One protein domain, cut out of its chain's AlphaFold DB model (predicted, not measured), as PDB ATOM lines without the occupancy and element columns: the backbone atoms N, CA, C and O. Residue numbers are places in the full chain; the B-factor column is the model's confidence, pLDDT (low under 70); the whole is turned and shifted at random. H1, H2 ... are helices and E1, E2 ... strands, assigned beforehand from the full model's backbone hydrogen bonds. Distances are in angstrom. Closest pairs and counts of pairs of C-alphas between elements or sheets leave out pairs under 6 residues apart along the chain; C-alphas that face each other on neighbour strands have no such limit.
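Overview. This is residues 222 to 339 of the 905 residues of an uncharacterized protein of Pseudomonas sp. LS-2 (UniProt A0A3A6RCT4). What shape? The antiparallel hairpin of E1 and E2 runs along the long helix H3; H2, H1 and H4 stand crosswise to H3. Which parts? The printed part has 118 residues, with H1 H2 H3 E1 E2 H4 in order, mostly helix. It is compact, radius of gyration of the C-alphas 15.0 A, spanning 47 by 30 by 25 A.

Arrangement. How do strands pair? E1, residues 305 to 311, and E2, residues 320 to 326, are antiparallel, with N 308 and O 323 within hydrogen-bond range, 2.8 A. Which helices touch? H1, residues 222 to 235, touches H3, residues 266 to 292, with residues 224 to 228 alone; the closest C-alphas are 224 and 282, 5.3 A. Every O i to N i+4 pair is within hydrogen-bond range in H1 and H4, residues 327 to 339; H2, residues 238 to 255, has 12 of 14, H3 21 of 23.

Along the chain. Where are the ends? C-alpha 222 is at (-10.183, -36.116, 23.919), C-alpha 339 at (-12.290, -47.874, 25.337). How long is H3? It measures 38.6 A between end C-alphas.

Size, cuts and confidence. Any long link? H3 to E1 is long, 12 residues. Low confidence? Residues 255 to 257 and 294 are under 70.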
ATOM      1  N   TYR A 222      -8.857 -35.617  24.257       90.44
ATOM      2  CA  TYR A 222     -10.183 -36.116  23.919       90.44
ATOM      3  C   TYR A 222     -10.943 -36.550  25.177       90.44
ATOM      4  O   TYR A 222     -12.128 -36.251  25.299       90.44
ATOM      5  N   ILE A 223     -10.247 -37.145  26.153       94.56
ATOM      6  CA  ILE A 223     -10.827 -37.481  27.462       94.56
ATOM      7  C   ILE A 223     -11.327 -36.218  28.173       94.56
ATOM      8  O   ILE A 223     -12.466 -36.197  28.637       94.56
ATOM      9  N   ASN A 224     -10.528 -35.145  28.207       93.12
ATOM     10  CA  ASN A 224     -10.947 -33.872  28.813       93.12
ATOM     11  C   ASN A 224     -12.202 -33.316  28.152       93.12
ATOM     12  O   ASN A 224     -13.084 -32.793  28.828       93.12
ATOM     13  N   GLN A 225     -12.279 -33.430  26.826       92.50
ATOM     14  CA  GLN A 225     -13.453 -33.010  26.090       92.50
ATOM     15  C   GLN A 225     -14.682 -33.842  26.485       92.50
ATOM     16  O   GLN A 225     -15.709 -33.263  26.831       92.50
ATOM     17  N   CYS A 226     -14.582 -35.174  26.488       95.94
ATOM     18  CA  CYS A 226     -15.680 -36.046  26.910       95.94
ATOM     19  C   CYS A 226     -16.130 -35.751  28.348       95.94
ATOM     20  O   CYS A 226     -17.329 -35.743  28.628       95.94
ATOM     21  N   LEU A 227     -15.181 -35.459  29.241       96.31
ATOM     22  CA  LEU A 227     -15.460 -35.076  30.621       96.31
ATOM     23  C   LEU A 227     -16.191 -33.729  30.704       96.31
ATOM     24  O   LEU A 227     -17.211 -33.635  31.380       96.31
ATOM     25  N   ALA A 228     -15.738 -32.710  29.972       95.38
ATOM     26  CA  ALA A 228     -16.401 -31.406  29.925       95.38
ATOM     27  C   ALA A 228     -17.827 -31.503  29.354       95.38
ATOM     28  O   ALA A 228     -18.752 -30.876  29.874       95.38
ATOM     29  N   GLU A 229     -18.029 -32.308  28.304       95.06
ATOM     30  CA  GLU A 229     -19.357 -32.558  27.734       95.06
ATOM     31  C   GLU A 229     -20.285 -33.236  28.741       95.06
ATOM     32  O   GLU A 229     -21.442 -32.834  28.876       95.06
ATOM     33  N   TYR A 230     -19.779 -34.243  29.458       95.44
ATOM     34  CA  TYR A 230     -20.519 -34.911  30.521       95.44
ATOM     35  C   TYR A 230     -20.911 -33.926  31.627       95.44
ATOM     36  O   TYR A 230     -22.086 -33.849  31.983       95.44
ATOM     37  N   LEU A 231     -19.955 -33.137  32.122       94.62
ATOM     38  CA  LEU A 231     -20.161 -32.190  33.215       94.62
ATOM     39  C   LEU A 231     -21.185 -31.104  32.864       94.62
ATOM     40  O   LEU A 231     -22.096 -30.853  33.649       94.62
ATOM     41  N   ILE A 232     -21.121 -30.524  31.659       92.38
ATOM     42  CA  ILE A 232     -22.154 -29.583  31.201       92.38
ATOM     43  C   ILE A 232     -23.516 -30.273  31.147       92.38
ATOM     44  O   ILE A 232     -24.488 -29.770  31.701       92.38
ATOM     45  N   LYS A 233     -23.610 -31.440  30.502       90.44
ATOM     46  CA  LYS A 233     -24.892 -32.141  30.315       90.44
ATOM     47  C   LYS A 233     -25.508 -32.637  31.621       90.44
ATOM     48  O   LYS A 233     -26.724 -32.845  31.667       90.44
ATOM     49  N   ARG A 234     -24.681 -32.846  32.647       88.88
ATOM     50  CA  ARG A 234     -25.092 -33.197  34.006       88.88
ATOM     51  C   ARG A 234     -25.769 -32.022  34.708       88.88
ATOM     52  O   ARG A 234     -26.786 -32.238  35.357       88.88
ATOM     53  N   SER A 235     -25.235 -30.811  34.545       81.75
ATOM     54  CA  SER A 235     -25.623 -29.645  35.352       81.75
ATOM     55  C   SER A 235     -26.622 -28.692  34.677       81.75
ATOM     56  O   SER A 235     -27.165 -27.820  35.350       81.75
ATOM     57  N   ILE A 236     -26.909 -28.850  33.376       87.31
ATOM     58  CA  ILE A 236     -27.894 -28.015  32.657       87.31
ATOM     59  C   ILE A 236     -29.330 -28.549  32.707       87.31
ATOM     60  O   ILE A 236     -29.571 -29.757  32.752       87.31
ATOM     61  N   ASP A 237     -30.293 -27.626  32.592       83.88
ATOM     62  CA  ASP A 237     -31.717 -27.943  32.438       83.88
ATOM     63  C   ASP A 237     -31.941 -28.889  31.233       83.88
ATOM     64  O   ASP A 237     -31.438 -28.629  30.134       83.88
ATOM     65  N   PRO A 238     -32.717 -29.981  31.385       84.69
ATOM     66  CA  PRO A 238     -33.064 -30.879  30.284       84.69
ATOM     67  C   PRO A 238     -33.557 -30.182  29.005       84.69
ATOM     68  O   PRO A 238     -33.281 -30.668  27.908       84.69
ATOM     69  N   ARG A 239     -34.239 -29.036  29.120       85.75
ATOM     70  CA  ARG A 239     -34.764 -28.250  27.988       85.75
ATOM     71  C   ARG A 239     -33.667 -27.596  27.148       85.75
ATOM     72  O   ARG A 239     -33.891 -27.349  25.968       85.75
ATOM     73  N   THR A 240     -32.493 -27.329  27.721       86.62
ATOM     74  CA  THR A 240     -31.372 -26.670  27.028       86.62
ATOM     75  C   THR A 240     -30.315 -27.654  26.520       86.62
ATOM     76  O   THR A 240     -29.377 -27.245  25.834       86.62
ATOM     77  N   LYS A 241     -30.480 -28.964  26.765       88.06
ATOM     78  CA  LYS A 241     -29.550 -30.006  26.291       88.06
ATOM     79  C   LYS A 241     -29.369 -30.010  24.772       88.06
ATOM     80  O   LYS A 241     -28.239 -30.111  24.305       88.06
ATOM     81  N   ALA A 242     -30.446 -29.826  24.005       89.94
ATOM     82  CA  ALA A 242     -30.375 -29.772  22.541       89.94
ATOM     83  C   ALA A 242     -29.570 -28.559  22.033       89.94
ATOM     84  O   ALA A 242     -28.781 -28.678  21.089       89.94
ATOM     85  N   ASP A 243     -29.718 -27.405  22.688       90.25
ATOM     86  CA  ASP A 243     -28.935 -26.205  22.384       90.25
ATOM     87  C   ASP A 243     -27.456 -26.405  22.736       90.25
ATOM     88  O   ASP A 243     -26.579 -26.021  21.957       90.25
ATOM     89  N   ALA A 244     -27.168 -27.043  23.874       91.56
ATOM     90  CA  ALA A 244     -25.808 -27.380  24.284       91.56
ATOM     91  C   ALA A 244     -25.149 -28.356  23.294       91.56
ATOM     92  O   ALA A 244     -24.028 -28.109  22.854       91.56
ATOM     93  N   ASP A 245     -25.858 -29.402  22.855       92.94
ATOM     94  CA  ASP A 245     -25.384 -30.333  21.821       92.94
ATOM     95  C   ASP A 245     -25.072 -29.618  20.501       92.94
ATOM     96  O   ASP A 245     -24.051 -29.883  19.862       92.94
ATOM     97  N   SER A 246     -25.929 -28.676  20.095       93.56
ATOM     98  CA  SER A 246     -25.685 -27.831  18.923       93.56
ATOM     99  C   SER A 246     -24.415 -26.990  19.087       93.56
ATOM    100  O   SER A 246     -23.600 -26.901  18.167       93.56
ATOM    101  N   CYS A 247     -24.193 -26.404  20.266       92.75
ATOM    102  CA  CYS A 247     -23.007 -25.593  20.536       92.75
ATOM    103  C   CYS A 247     -21.717 -26.421  20.621       92.75
ATOM    104  O   CYS A 247     -20.703 -25.992  20.075       92.75
ATOM    105  N   ILE A 248     -21.757 -27.622  21.206       93.06
ATOM    106  CA  ILE A 248     -20.632 -28.573  21.220       93.06
ATOM    107  C   ILE A 248     -20.264 -28.985  19.784       93.06
ATOM    108  O   ILE A 248     -19.092 -28.960  19.405       93.06
ATOM    109  N   LYS A 249     -21.257 -29.264  18.925       92.19
ATOM    110  CA  LYS A 249     -21.022 -29.514  17.489       92.19
ATOM    111  C   LYS A 249     -20.396 -28.309  16.785       92.19
ATOM    112  O   LYS A 249     -19.464 -28.475  16.003       92.19
ATOM    113  N   ASN A 250     -20.862 -27.093  17.073       88.62
ATOM    114  CA  ASN A 250     -20.265 -25.878  16.508       88.62
ATOM    115  C   ASN A 250     -18.822 -25.674  16.985       88.62
ATOM    116  O   ASN A 250     -17.981 -25.286  16.181       88.62
ATOM    117  N   HIS A 251     -18.507 -25.989  18.247       86.56
ATOM    118  CA  HIS A 251     -17.136 -25.950  18.759       86.56
ATOM    119  C   HIS A 251     -16.197 -26.850  17.939       86.56
ATOM    120  O   HIS A 251     -15.113 -26.409  17.559       86.56
ATOM    121  N   HIS A 252     -16.630 -28.069  17.598       81.81
ATOM    122  CA  HIS A 252     -15.865 -28.956  16.718       81.81
ATOM    123  C   HIS A 252     -15.619 -28.361  15.331       81.81
ATOM    124  O   HIS A 252     -14.482 -28.378  14.865       81.81
ATOM    125  N   ARG A 253     -16.659 -27.797  14.706       79.12
ATOM    126  CA  ARG A 253     -16.571 -27.162  13.380       79.12
ATOM    127  C   ARG A 253     -15.676 -25.924  13.384       79.12
ATOM    128  O   ARG A 253     -14.967 -25.664  12.421       79.12
ATOM    129  N   ILE A 254     -15.667 -25.174  14.485       74.38
ATOM    130  CA  ILE A 254     -14.729 -24.060  14.666       74.38
ATOM    131  C   ILE A 254     -13.299 -24.580  14.778       74.38
ATOM    132  O   ILE A 254     -12.392 -24.019  14.173       74.38
ATOM    133  N   ARG A 255     -13.080 -25.677  15.513       69.38
ATOM    134  CA  ARG A 255     -11.750 -26.282  15.648       69.38
ATOM    135  C   ARG A 255     -11.220 -26.849  14.325       69.38
ATOM    136  O   ARG A 255     -10.014 -26.815  14.115       69.38
ATOM    137  N   SER A 256     -12.090 -27.356  13.448       64.69
ATOM    138  CA  SER A 256     -11.712 -27.807  12.100       64.69
ATOM    139  C   SER A 256     -11.585 -26.670  11.078       64.69
ATOM    140  O   SER A 256     -11.155 -26.918   9.956       64.69
ATOM    141  N   GLY A 257     -11.922 -25.428  11.447       64.94
ATOM    142  CA  GLY A 257     -11.902 -24.270  10.547       64.94
ATOM    143  C   GLY A 257     -13.106 -24.181   9.601       64.94
ATOM    144  O   GLY A 257     -13.180 -23.260   8.794       64.94
ATOM    145  N   GLU A 258     -14.078 -25.091   9.712       74.19
ATOM    146  CA  GLU A 258     -15.318 -25.085   8.920       74.19
ATOM    147  C   GLU A 258     -16.275 -23.946   9.296       74.19
ATOM    148  O   GLU A 258     -17.218 -23.652   8.558       74.19
ATOM    149  N   LEU A 259     -16.097 -23.350  10.476       76.88
ATOM    150  CA  LEU A 259     -16.989 -22.337  11.024       76.88
ATOM    151  C   LEU A 259     -16.194 -21.252  11.752       76.88
ATOM    152  O   LEU A 259     -15.323 -21.551  12.563       76.88
ATOM    153  N   GLN A 260     -16.528 -19.987  11.507       77.00
ATOM    154  CA  GLN A 260     -15.924 -18.854  12.212       77.00
ATOM    155  C   GLN A 260     -16.695 -18.552  13.498       77.00
ATOM    156  O   GLN A 260     -17.927 -18.516  13.479       77.00
ATOM    157  N   LEU A 261     -15.993 -18.313  14.611       77.81
ATOM    158  CA  LEU A 261     -16.625 -18.053  15.913       77.81
ATOM    159  C   LEU A 261     -17.536 -16.816  15.861       77.81
ATOM    160  O   LEU A 261     -18.661 -16.867  16.356       77.81
ATOM    161  N   ASP A 262     -17.086 -15.761  15.183       84.19
ATOM    162  CA  ASP A 262     -17.794 -14.475  15.089       84.19
ATOM    163  C   ASP A 262     -19.103 -14.560  14.288       84.19
ATOM    164  O   ASP A 262     -19.967 -13.693  14.401       84.19
ATOM    165  N   SER A 263     -19.290 -15.635  13.512       88.06
ATOM    166  CA  SER A 263     -20.539 -15.901  12.783       88.06
ATOM    167  C   SER A 263     -21.674 -16.423  13.675       88.06
ATOM    168  O   SER A 263     -22.821 -16.531  13.238       88.06
ATOM    169  N   LEU A 264     -21.375 -16.769  14.929       89.94
ATOM    170  CA  LEU A 264     -22.344 -17.294  15.883       89.94
ATOM    171  C   LEU A 264     -23.003 -16.175  16.693       89.94
ATOM    172  O   LEU A 264     -22.427 -15.115  16.902       89.94
ATOM    173  N   SER A 265     -24.209 -16.424  17.211       92.56
ATOM    174  CA  SER A 265     -24.874 -15.470  18.104       92.56
ATOM    175  C   SER A 265     -24.088 -15.271  19.413       92.56
ATOM    176  O   SER A 265     -23.443 -16.221  19.869       92.56
ATOM    177  N   PRO A 266     -24.197 -14.105  20.085       92.56
ATOM    178  CA  PRO A 266     -23.463 -13.829  21.327       92.56
ATOM    179  C   PRO A 266     -23.637 -14.919  22.393       92.56
ATOM    180  O   PRO A 266     -22.668 -15.377  22.988       92.56
ATOM    181  N   LYS A 267     -24.863 -15.437  22.551       92.56
ATOM    182  CA  LYS A 267     -25.175 -16.550  23.461       92.56
ATOM    183  C   LYS A 267     -24.354 -17.816  23.158       92.56
ATOM    184  O   LYS A 267     -23.873 -18.483  24.070       92.56
ATOM    185  N   LYS A 268     -24.187 -18.162  21.876       92.31
ATOM    186  CA  LYS A 268     -23.391 -19.326  21.448       92.31
ATOM    187  C   LYS A 268     -21.891 -19.075  21.598       92.31
ATOM    188  O   LYS A 268     -21.162 -20.002  21.933       92.31
ATOM    189  N   GLN A 269     -21.439 -17.841  21.373       89.31
ATOM    190  CA  GLN A 269     -20.046 -17.460  21.606       89.31
ATOM    191  C   GLN A 269     -19.679 -17.594  23.094       89.31
ATOM    192  O   GLN A 269     -18.659 -18.208  23.402       89.31
ATOM    193  N   ILE A 270     -20.548 -17.127  24.004       91.44
ATOM    194  CA  ILE A 270     -20.389 -17.293  25.460       91.44
ATOM    195  C   ILE A 270     -20.326 -18.778  25.835       91.44
ATOM    196  O   ILE A 270     -19.389 -19.194  26.512       91.44
ATOM    197  N   PHE A 271     -21.240 -19.605  25.311       93.81
ATOM    198  CA  PHE A 271     -21.185 -21.054  25.541       93.81
ATOM    199  C   PHE A 271     -19.840 -21.652  25.144       93.81
ATOM    200  O   PHE A 271     -19.240 -22.411  25.902       93.81
ATOM    201  N   ILE A 272     -19.341 -21.316  23.954       90.50
ATOM    202  CA  ILE A 272     -18.086 -21.874  23.448       90.50
ATOM    203  C   ILE A 272     -16.891 -21.396  24.278       90.50
ATOM    204  O   ILE A 272     -15.968 -22.180  24.505       90.50
ATOM    205  N   LYS A 273     -16.908 -20.145  24.749       89.25
ATOM    206  CA  LYS A 273     -15.906 -19.601  25.674       89.25
ATOM    207  C   LYS A 273     -15.889 -20.393  26.986       89.25
ATOM    208  O   LYS A 273     -14.849 -20.953  27.331       89.25
ATOM    209  N   ASN A 274     -17.037 -20.527  27.650       91.69
ATOM    210  CA  ASN A 274     -17.164 -21.270  28.907       91.69
ATOM    211  C   ASN A 274     -16.804 -22.751  28.750       91.69
ATOM    212  O   ASN A 274     -16.109 -23.324  29.585       91.69
ATOM    213  N   PHE A 275     -17.219 -23.371  27.645       92.44
ATOM    214  CA  PHE A 275     -16.894 -24.763  27.350       92.44
ATOM    215  C   PHE A 275     -15.389 -24.970  27.144       92.44
ATOM    216  O   PHE A 275     -14.824 -25.917  27.685       92.44
ATOM    217  N   ARG A 276     -14.705 -24.063  26.431       87.81
ATOM    218  CA  ARG A 276     -13.238 -24.095  26.284       87.81
ATOM    219  C   ARG A 276     -12.527 -23.955  27.629       87.81
ATOM    220  O   ARG A 276     -11.596 -24.713  27.893       87.81
ATOM    221  N   GLN A 277     -12.987 -23.037  28.476       87.56
ATOM    222  CA  GLN A 277     -12.453 -22.858  29.827       87.56
ATOM    223  C   GLN A 277     -12.655 -24.118  30.682       87.56
ATOM    224  O   GLN A 277     -11.737 -24.547  31.381       87.56
ATOM    225  N   LEU A 278     -13.820 -24.767  30.581       92.38
ATOM    226  CA  LEU A 278     -14.084 -26.021  31.282       92.38
ATOM    227  C   LEU A 278     -13.198 -27.169  30.774       92.38
ATOM    228  O   LEU A 278     -12.670 -27.913  31.593       92.38
ATOM    229  N   ILE A 279     -12.977 -27.298  29.460       89.06
ATOM    230  CA  ILE A 279     -12.057 -28.304  28.892       89.06
ATOM    231  C   ILE A 279     -10.642 -28.140  29.466       89.06
ATOM    232  O   ILE A 279     -10.002 -29.135  29.804       89.06
ATOM    233  N   GLN A 280     -10.156 -26.902  29.603       81.31
ATOM    234  CA  GLN A 280      -8.847 -26.621  30.206       81.31
ATOM    235  C   GLN A 280      -8.807 -27.009  31.693       81.31
ATOM    236  O   GLN A 280      -7.863 -27.664  32.139       81.31
ATOM    237  N   LYS A 281      -9.851 -26.664  32.460       85.56
ATOM    238  CA  LYS A 281      -9.985 -27.067  33.870       85.56
ATOM    239  C   LYS A 281     -10.076 -28.592  34.035       85.56
ATOM    240  O   LYS A 281      -9.496 -29.136  34.972       85.56
ATOM    241  N   CYS A 282     -10.712 -29.293  33.093       91.25
ATOM    242  CA  CYS A 282     -10.855 -30.751  33.116       91.25
ATOM    243  C   CYS A 282      -9.520 -31.506  33.101       91.25
ATOM    244  O   CYS A 282      -9.485 -32.614  33.624       91.25
ATOM    245  N   GLU A 283      -8.431 -30.945  32.560       82.69
ATOM    246  CA  GLU A 283      -7.104 -31.578  32.664       82.69
ATOM    247  C   GLU A 283      -6.687 -31.731  34.132       82.69
ATOM    248  O   GLU A 283      -6.334 -32.824  34.570       82.69
ATOM    249  N   HIS A 284      -6.815 -30.653  34.911       79.31
ATOM    250  CA  HIS A 284      -6.488 -30.646  36.335       79.31
ATOM    251  C   HIS A 284      -7.430 -31.556  37.125       79.31
ATOM    252  O   HIS A 284      -6.978 -32.305  37.986       79.31
ATOM    253  N   TYR A 285      -8.725 -31.547  36.796       88.94
ATOM    254  CA  TYR A 285      -9.705 -32.424  37.443       88.94
ATOM    255  C   TYR A 285      -9.423 -33.900  37.165       88.94
ATOM    256  O   TYR A 285      -9.417 -34.720  38.077       88.94
ATOM    257  N   LYS A 286      -9.125 -34.244  35.912       89.50
ATOM    258  CA  LYS A 286      -8.747 -35.599  35.520       89.50
ATOM    259  C   LYS A 286      -7.498 -36.055  36.271       89.50
ATOM    260  O   LYS A 286      -7.531 -37.129  36.855       89.50
ATOM    261  N   ILE A 287      -6.427 -35.255  36.282       77.62
ATOM    262  CA  ILE A 287      -5.181 -35.603  36.984       77.62
ATOM    263  C   ILE A 287      -5.436 -35.757  38.487       77.62
ATOM    264  O   ILE A 287      -5.085 -36.786  39.052       77.62
ATOM    265  N   GLY A 288      -6.092 -34.782  39.122       73.06
ATOM    266  CA  GLY A 288      -6.370 -34.813  40.559       73.06
ATOM    267  C   GLY A 288      -7.217 -36.014  40.980       73.06
ATOM    268  O   GLY A 288      -6.931 -36.642  41.995       73.06
ATOM    269  N   LEU A 289      -8.221 -36.374  40.175       82.38
ATOM    270  CA  LEU A 289      -9.060 -37.541  40.437       82.38
ATOM    271  C   LEU A 289      -8.305 -38.852  40.203       82.38
ATOM    272  O   LEU A 289      -8.375 -39.745  41.031       82.38
ATOM    273  N   VAL A 290      -7.551 -38.970  39.108       81.94
ATOM    274  CA  VAL A 290      -6.729 -40.160  38.818       81.94
ATOM    275  C   VAL A 290      -5.699 -40.402  39.921       81.94
ATOM    276  O   VAL A 290      -5.505 -41.544  40.328       81.94
ATOM    277  N   SER A 291      -5.096 -39.342  40.463       74.31
ATOM    278  CA  SER A 291      -4.176 -39.436  41.600       74.31
ATOM    279  C   SER A 291      -4.855 -39.854  42.910       74.31
ATOM    280  O   SER A 291      -4.173 -40.368  43.795       74.31
ATOM    281  N   SER A 292      -6.171 -39.650  43.055       74.25
ATOM    282  CA  SER A 292      -6.914 -40.024  44.266       74.25
ATOM    283  C   SER A 292      -7.510 -41.432  44.223       74.25
ATOM    284  O   SER A 292      -7.829 -41.962  45.289       74.25
ATOM    285  N   VAL A 293      -7.618 -42.062  43.042       74.19
ATOM    286  CA  VAL A 293      -8.115 -43.441  42.892       74.19
ATOM    287  C   VAL A 293      -7.197 -44.420  43.621       74.19
ATOM    288  O   VAL A 293      -6.014 -44.570  43.298       74.19
ATOM    289  N   LYS A 294      -7.761 -45.132  44.598       66.50
ATOM    290  CA  LYS A 294      -7.033 -46.099  45.426       66.50
ATOM    291  C   LYS A 294      -7.038 -47.493  44.819       66.50
ATOM    292  O   LYS A 294      -6.036 -48.199  44.917       66.50
ATOM    293  N   SER A 295      -8.145 -47.867  44.178       75.62
ATOM    294  CA  SER A 295      -8.324 -49.159  43.517       75.62
ATOM    295  C   SER A 295      -8.832 -48.978  42.095       75.62
ATOM    296  O   SER A 295      -9.856 -48.341  41.852       75.62
ATOM    297  N   TRP A 296      -8.118 -49.590  41.157       83.25
ATOM    298  CA  TRP A 296      -8.430 -49.535  39.732       83.25
ATOM    299  C   TRP A 296      -9.292 -50.701  39.258       83.25
ATOM    300  O   TRP A 296      -9.654 -50.729  38.091       83.25
ATOM    301  N   SER A 297      -9.686 -51.615  40.148       83.25
ATOM    302  CA  SER A 297     -10.522 -52.757  39.780       83.25
ATOM    303  C   SER A 297     -11.825 -52.317  39.106       83.25
ATOM    304  O   SER A 297     -12.512 -51.389  39.557       83.25
ATOM    305  N   LEU A 298     -12.208 -53.034  38.049       84.56
ATOM    306  CA  LEU A 298     -13.495 -52.838  37.374       84.56
ATOM    307  C   LEU A 298     -14.693 -53.220  38.260       84.56
ATOM    308  O   LEU A 298     -15.792 -52.726  38.026       84.56
ATOM    309  N   ASN A 299     -14.473 -54.034  39.298       80.88
ATOM    310  CA  ASN A 299     -15.522 -54.555  40.180       80.88
ATOM    311  C   ASN A 299     -15.807 -53.665  41.403       80.88
ATOM    312  O   ASN A 299     -16.762 -53.916  42.131       80.88
ATOM    313  N   ASN A 300     -14.978 -52.651  41.662       79.06
ATOM    314  CA  ASN A 300     -15.205 -51.690  42.746       79.06
ATOM    315  C   ASN A 300     -16.208 -50.606  42.314       79.06
ATOM    316  O   ASN A 300     -16.365 -50.350  41.126       79.06
ATOM    317  N   ASP A 301     -16.832 -49.893  43.243       72.88
ATOM    318  CA  ASP A 301     -17.720 -48.773  42.924       72.88
ATOM    319  C   ASP A 301     -16.985 -47.439  42.693       72.88
ATOM    320  O   ASP A 301     -17.590 -46.536  42.134       72.88
ATOM    321  N   ALA A 302     -15.701 -47.306  43.059       79.44
ATOM    322  CA  ALA A 302     -14.862 -46.112  42.835       79.44
ATOM    323  C   ALA A 302     -15.549 -44.775  43.226       79.44
ATOM    324  O   ALA A 302     -15.971 -43.971  42.381       79.44
ATOM    325  N   TYR A 303     -15.697 -44.541  44.536       84.75
ATOM    326  CA  TYR A 303     -16.386 -43.371  45.105       84.75
ATOM    327  C   TYR A 303     -15.471 -42.191  45.463       84.75
ATOM    328  O   TYR A 303     -15.950 -41.189  45.997       84.75
ATOM    329  N   GLU A 304     -14.173 -42.278  45.180       85.69
ATOM    330  CA  GLU A 304     -13.237 -41.174  45.365       85.69
ATOM    331  C   GLU A 304     -13.700 -39.945  44.577       85.69
ATOM    332  O   GLU A 304     -14.274 -40.064  43.490       85.69
ATOM    333  N   LYS A 305     -13.484 -38.754  45.139       88.94
ATOM    334  CA  LYS A 305     -13.986 -37.509  44.561       88.94
ATOM    335  C   LYS A 305     -13.014 -36.356  44.718       88.94
ATOM    336  O   LYS A 305     -12.184 -36.350  45.623       88.94
ATOM    337  N   ILE A 306     -13.180 -35.363  43.856       85.75
ATOM    338  CA  ILE A 306     -12.507 -34.070  43.940       85.75
ATOM    339  C   ILE A 306     -13.523 -32.939  43.774       85.75
ATOM    340  O   ILE A 306     -14.558 -33.120  43.125       85.75
ATOM    341  N   SER A 307     -13.196 -31.774  44.328       88.00
ATOM    342  CA  SER A 307     -13.973 -30.554  44.116       88.00
ATOM    343  C   SER A 307     -13.635 -29.944  42.754       88.00
ATOM    344  O   SER A 307     -12.468 -29.894  42.353       88.00
ATOM    345  N   ILE A 308     -14.665 -29.517  42.028       92.62
ATOM    346  CA  ILE A 308     -14.576 -28.956  40.681       92.62
ATOM    347  C   ILE A 308     -15.418 -27.685  40.561       92.62
ATOM    348  O   ILE A 308     -16.367 -27.473  41.309       92.62
ATOM    349  N   GLU A 309     -15.116 -26.871  39.553       92.69
ATOM    350  CA  GLU A 309     -15.886 -25.677  39.213       92.69
ATOM    351  C   GLU A 309     -16.595 -25.853  37.877       92.69
ATOM    352  O   GLU A 309     -15.992 -26.270  36.883       92.69
ATOM    353  N   LEU A 310     -17.869 -25.475  37.845       92.81
ATOM    354  CA  LEU A 310     -18.728 -25.560  36.669       92.81
ATOM    355  C   LEU A 310     -19.468 -24.240  36.447       92.81
ATOM    356  O   LEU A 310     -19.861 -23.597  37.420       92.81
ATOM    357  N   PRO A 311     -19.740 -23.833  35.196       91.19
ATOM    358  CA  PRO A 311     -20.641 -22.717  34.954       91.19
ATOM    359  C   PRO A 311     -22.054 -23.095  35.417       91.19
ATOM    360  O   PRO A 311     -22.571 -24.147  35.029       91.19
ATOM    361  N   LYS A 312     -22.704 -22.239  36.218       88.06
ATOM    362  CA  LYS A 312     -24.094 -22.467  36.653       88.06
ATOM    363  C   LYS A 312     -25.053 -22.540  35.463       88.06
ATOM    364  O   LYS A 312     -25.970 -23.354  35.449       88.06
ATOM    365  N   ASP A 313     -24.829 -21.678  34.476       90.19
ATOM    366  CA  ASP A 313     -25.448 -21.729  33.155       90.19
ATOM    367  C   ASP A 313     -24.332 -21.535  32.118       90.19
ATOM    368  O   ASP A 313     -23.721 -20.466  32.091       90.19
ATOM    369  N   PRO A 314     -24.035 -22.520  31.252       91.19
ATOM    370  CA  PRO A 314     -22.952 -22.384  30.285       91.19
ATOM    371  C   PRO A 314     -23.210 -21.284  29.250       91.19
ATOM    372  O   PRO A 314     -22.268 -20.865  28.589       91.19
ATOM    373  N   PHE A 315     -24.443 -20.789  29.096       92.81
ATOM    374  CA  PHE A 315     -24.785 -19.710  28.167       92.81
ATOM    375  C   PHE A 315     -24.591 -18.295  28.743       92.81
ATOM    376  O   PHE A 315     -24.876 -17.321  28.040       92.81
ATOM    377  N   VAL A 316     -24.113 -18.176  29.987       90.19
ATOM    378  CA  VAL A 316     -23.845 -16.911  30.688       90.19
ATOM    379  C   VAL A 316     -22.418 -16.940  31.251       90.19
ATOM    380  O   VAL A 316     -21.940 -17.993  31.651       90.19
ATOM    381  N   ASP A 317     -21.706 -15.810  31.257       83.31
ATOM    382  CA  ASP A 317     -20.291 -15.755  31.679       83.31
ATOM    383  C   ASP A 317     -20.079 -16.087  33.176       83.31
ATOM    384  O   ASP A 317     -19.091 -16.725  33.528       83.31
ATOM    385  N   GLU A 318     -21.007 -15.694  34.053       82.44
ATOM    386  CA  GLU A 318     -20.965 -15.896  35.511       82.44
ATOM    387  C   GLU A 318     -22.388 -16.179  36.040       82.44
ATOM    388  O   GLU A 318     -23.360 -15.721  35.428       82.44
ATOM    389  N   PRO A 319     -22.571 -16.869  37.186       88.12
ATOM    390  CA  PRO A 319     -21.549 -17.366  38.112       88.12
ATOM    391  C   PRO A 319     -21.062 -18.797  37.815       88.12
ATOM    392  O   PRO A 319     -21.837 -19.648  37.366       88.12
ATOM    393  N   TRP A 320     -19.809 -19.091  38.167       92.25
ATOM    394  CA  TRP A 320     -19.312 -20.466  38.337       92.25
ATOM    395  C   TRP A 320     -19.625 -20.992  39.748       92.25
ATOM    396  O   TRP A 320     -19.600 -20.246  40.727       92.25
ATOM    397  N   ILE A 321     -19.959 -22.276  39.857       91.56
ATOM    398  CA  ILE A 321     -20.341 -22.955  41.102       91.56
ATOM    399  C   ILE A 321     -19.404 -24.124  41.395       91.56
ATOM    400  O   ILE A 321     -18.883 -24.753  40.475       91.56
ATOM    401  N   GLN A 322     -19.219 -24.415  42.683       93.56
ATOM    402  CA  GLN A 322     -18.509 -25.607  43.140       93.56
ATOM    403  C   GLN A 322     -19.423 -26.834  43.040       93.56
ATOM    404  O   GLN A 322     -20.611 -26.757  43.360       93.56
ATOM    405  N   ASP A 323     -18.857 -27.955  42.616       93.50
ATOM    406  CA  ASP A 323     -19.512 -29.258  42.509       93.50
ATOM    407  C   ASP A 323     -18.473 -30.369  42.768       93.50
ATOM    408  O   ASP A 323     -17.280 -30.095  42.917       93.50
ATOM    409  N   ASP A 324     -18.911 -31.624  42.805       92.75
ATOM    410  CA  ASP A 324     -18.051 -32.793  42.977       92.75
ATOM    411  C   ASP A 324     -17.970 -33.622  41.679       92.75
ATOM    412  O   ASP A 324     -18.965 -33.856  40.973       92.75
ATOM    413  N   LEU A 325     -16.772 -34.125  41.374       93.19
ATOM    414  CA  LEU A 325     -16.538 -35.146  40.349       93.19
ATOM    415  C   LEU A 325     -16.088 -36.443  41.017       93.19
ATOM    416  O   LEU A 325     -15.122 -36.436  41.777       93.19
ATOM    417  N   TYR A 326     -16.763 -37.546  40.693       92.75
ATOM    418  CA  TYR A 326     -16.498 -38.863  41.273       92.75
ATOM    419  C   TYR A 326     -15.757 -39.789  40.300       92.75
ATOM    420  O   TYR A 326     -15.991 -39.752  39.088       92.75
ATOM    421  N   ALA A 327     -14.914 -40.676  40.831       89.00
ATOM    422  CA  ALA A 327     -14.079 -41.593  40.057       89.00
ATOM    423  C   ALA A 327     -14.899 -42.523  39.149       89.00
ATOM    424  O   ALA A 327     -14.570 -42.662  37.971       89.00
ATOM    425  N   HIS A 328     -16.022 -43.076  39.619       92.25
ATOM    426  CA  HIS A 328     -16.907 -43.900  38.784       92.25
ATOM    427  C   HIS A 328     -17.478 -43.165  37.567       92.25
ATOM    428  O   HIS A 328     -17.714 -43.785  36.532       92.25
ATOM    429  N   GLN A 329     -17.683 -41.847  37.651       94.69
ATOM    430  CA  GLN A 329     -18.164 -41.058  36.515       94.69
ATOM    431  C   GLN A 329     -17.085 -40.996  35.433       94.69
ATOM    432  O   GLN A 329     -17.372 -41.244  34.262       94.69
ATOM    433  N   LEU A 330     -15.833 -40.741  35.831       95.00
ATOM    434  CA  LEU A 330     -14.693 -40.794  34.917       95.00
ATOM    435  C   LEU A 330     -14.502 -42.204  34.345       95.00
ATOM    436  O   LEU A 330     -14.276 -42.332  33.144       95.00
ATOM    437  N   ARG A 331     -14.650 -43.252  35.165       94.94
ATOM    438  CA  ARG A 331     -14.564 -44.649  34.719       94.94
ATOM    439  C   ARG A 331     -15.571 -44.964  33.624       94.94
ATOM    440  O   ARG A 331     -15.189 -45.500  32.590       94.94
ATOM    441  N   ASN A 332     -16.836 -44.605  33.823       95.12
ATOM    442  CA  ASN A 332     -17.888 -44.883  32.846       95.12
ATOM    443  C   ASN A 332     -17.621 -44.148  31.527       95.12
ATOM    444  O   ASN A 332     -17.734 -44.739  30.457       95.12
ATOM    445  N   ILE A 333     -17.182 -42.886  31.595       96.12
ATOM    446  CA  ILE A 333     -16.762 -42.133  30.405       96.12
ATOM    447  C   ILE A 333     -15.593 -42.838  29.711       96.12
ATOM    448  O   ILE A 333     -15.604 -42.982  28.490       96.12
ATOM    449  N   PHE A 334     -14.595 -43.280  30.476       96.50
ATOM    450  CA  PHE A 334     -13.425 -43.966  29.946       96.50
ATOM    451  C   PHE A 334     -13.810 -45.261  29.226       96.50
ATOM    452  O   PHE A 334     -13.408 -45.459  28.084       96.50
ATOM    453  N   ILE A 335     -14.645 -46.102  29.833       96.06
ATOM    454  CA  ILE A 335     -15.096 -47.358  29.223       96.06
ATOM    455  C   ILE A 335     -15.929 -47.068  27.965       96.06
ATOM    456  O   ILE A 335     -15.547 -47.440  26.857       96.06
ATOM    457  N   GLU A 336     -17.018 -46.312  28.099       96.31
ATOM    458  CA  GLU A 336     -18.011 -46.184  27.029       96.31
ATOM    459  C   GLU A 336     -17.558 -45.297  25.862       96.31
ATOM    460  O   GLU A 336     -17.963 -45.511  24.715       96.31
ATOM    461  N   LYS A 337     -16.807 -44.221  26.136       95.81
ATOM    462  CA  LYS A 337     -16.443 -43.210  25.123       95.81
ATOM    463  C   LYS A 337     -15.032 -43.380  24.591       95.81
ATOM    464  O   LYS A 337     -14.760 -42.922  23.484       95.81
ATOM    465  N   ILE A 338     -14.140 -43.996  25.362       96.31
ATOM    466  CA  ILE A 338     -12.719 -44.080  25.020       96.31
ATOM    467  C   ILE A 338     -12.357 -45.519  24.661       96.31
ATOM    468  O   ILE A 338     -11.898 -45.769  23.547       96.31
ATOM    469  N   TRP A 339     -12.624 -46.472  25.552       96.94
ATOM    470  CA  TRP A 339     -12.290 -47.874  25.337       96.94
ATOM    471  C   TRP A 339     -13.132 -48.517  24.231       96.94
ATOM    472  O   TRP A 339     -12.597 -48.822  23.160       96.94
TER     473      TRP A 339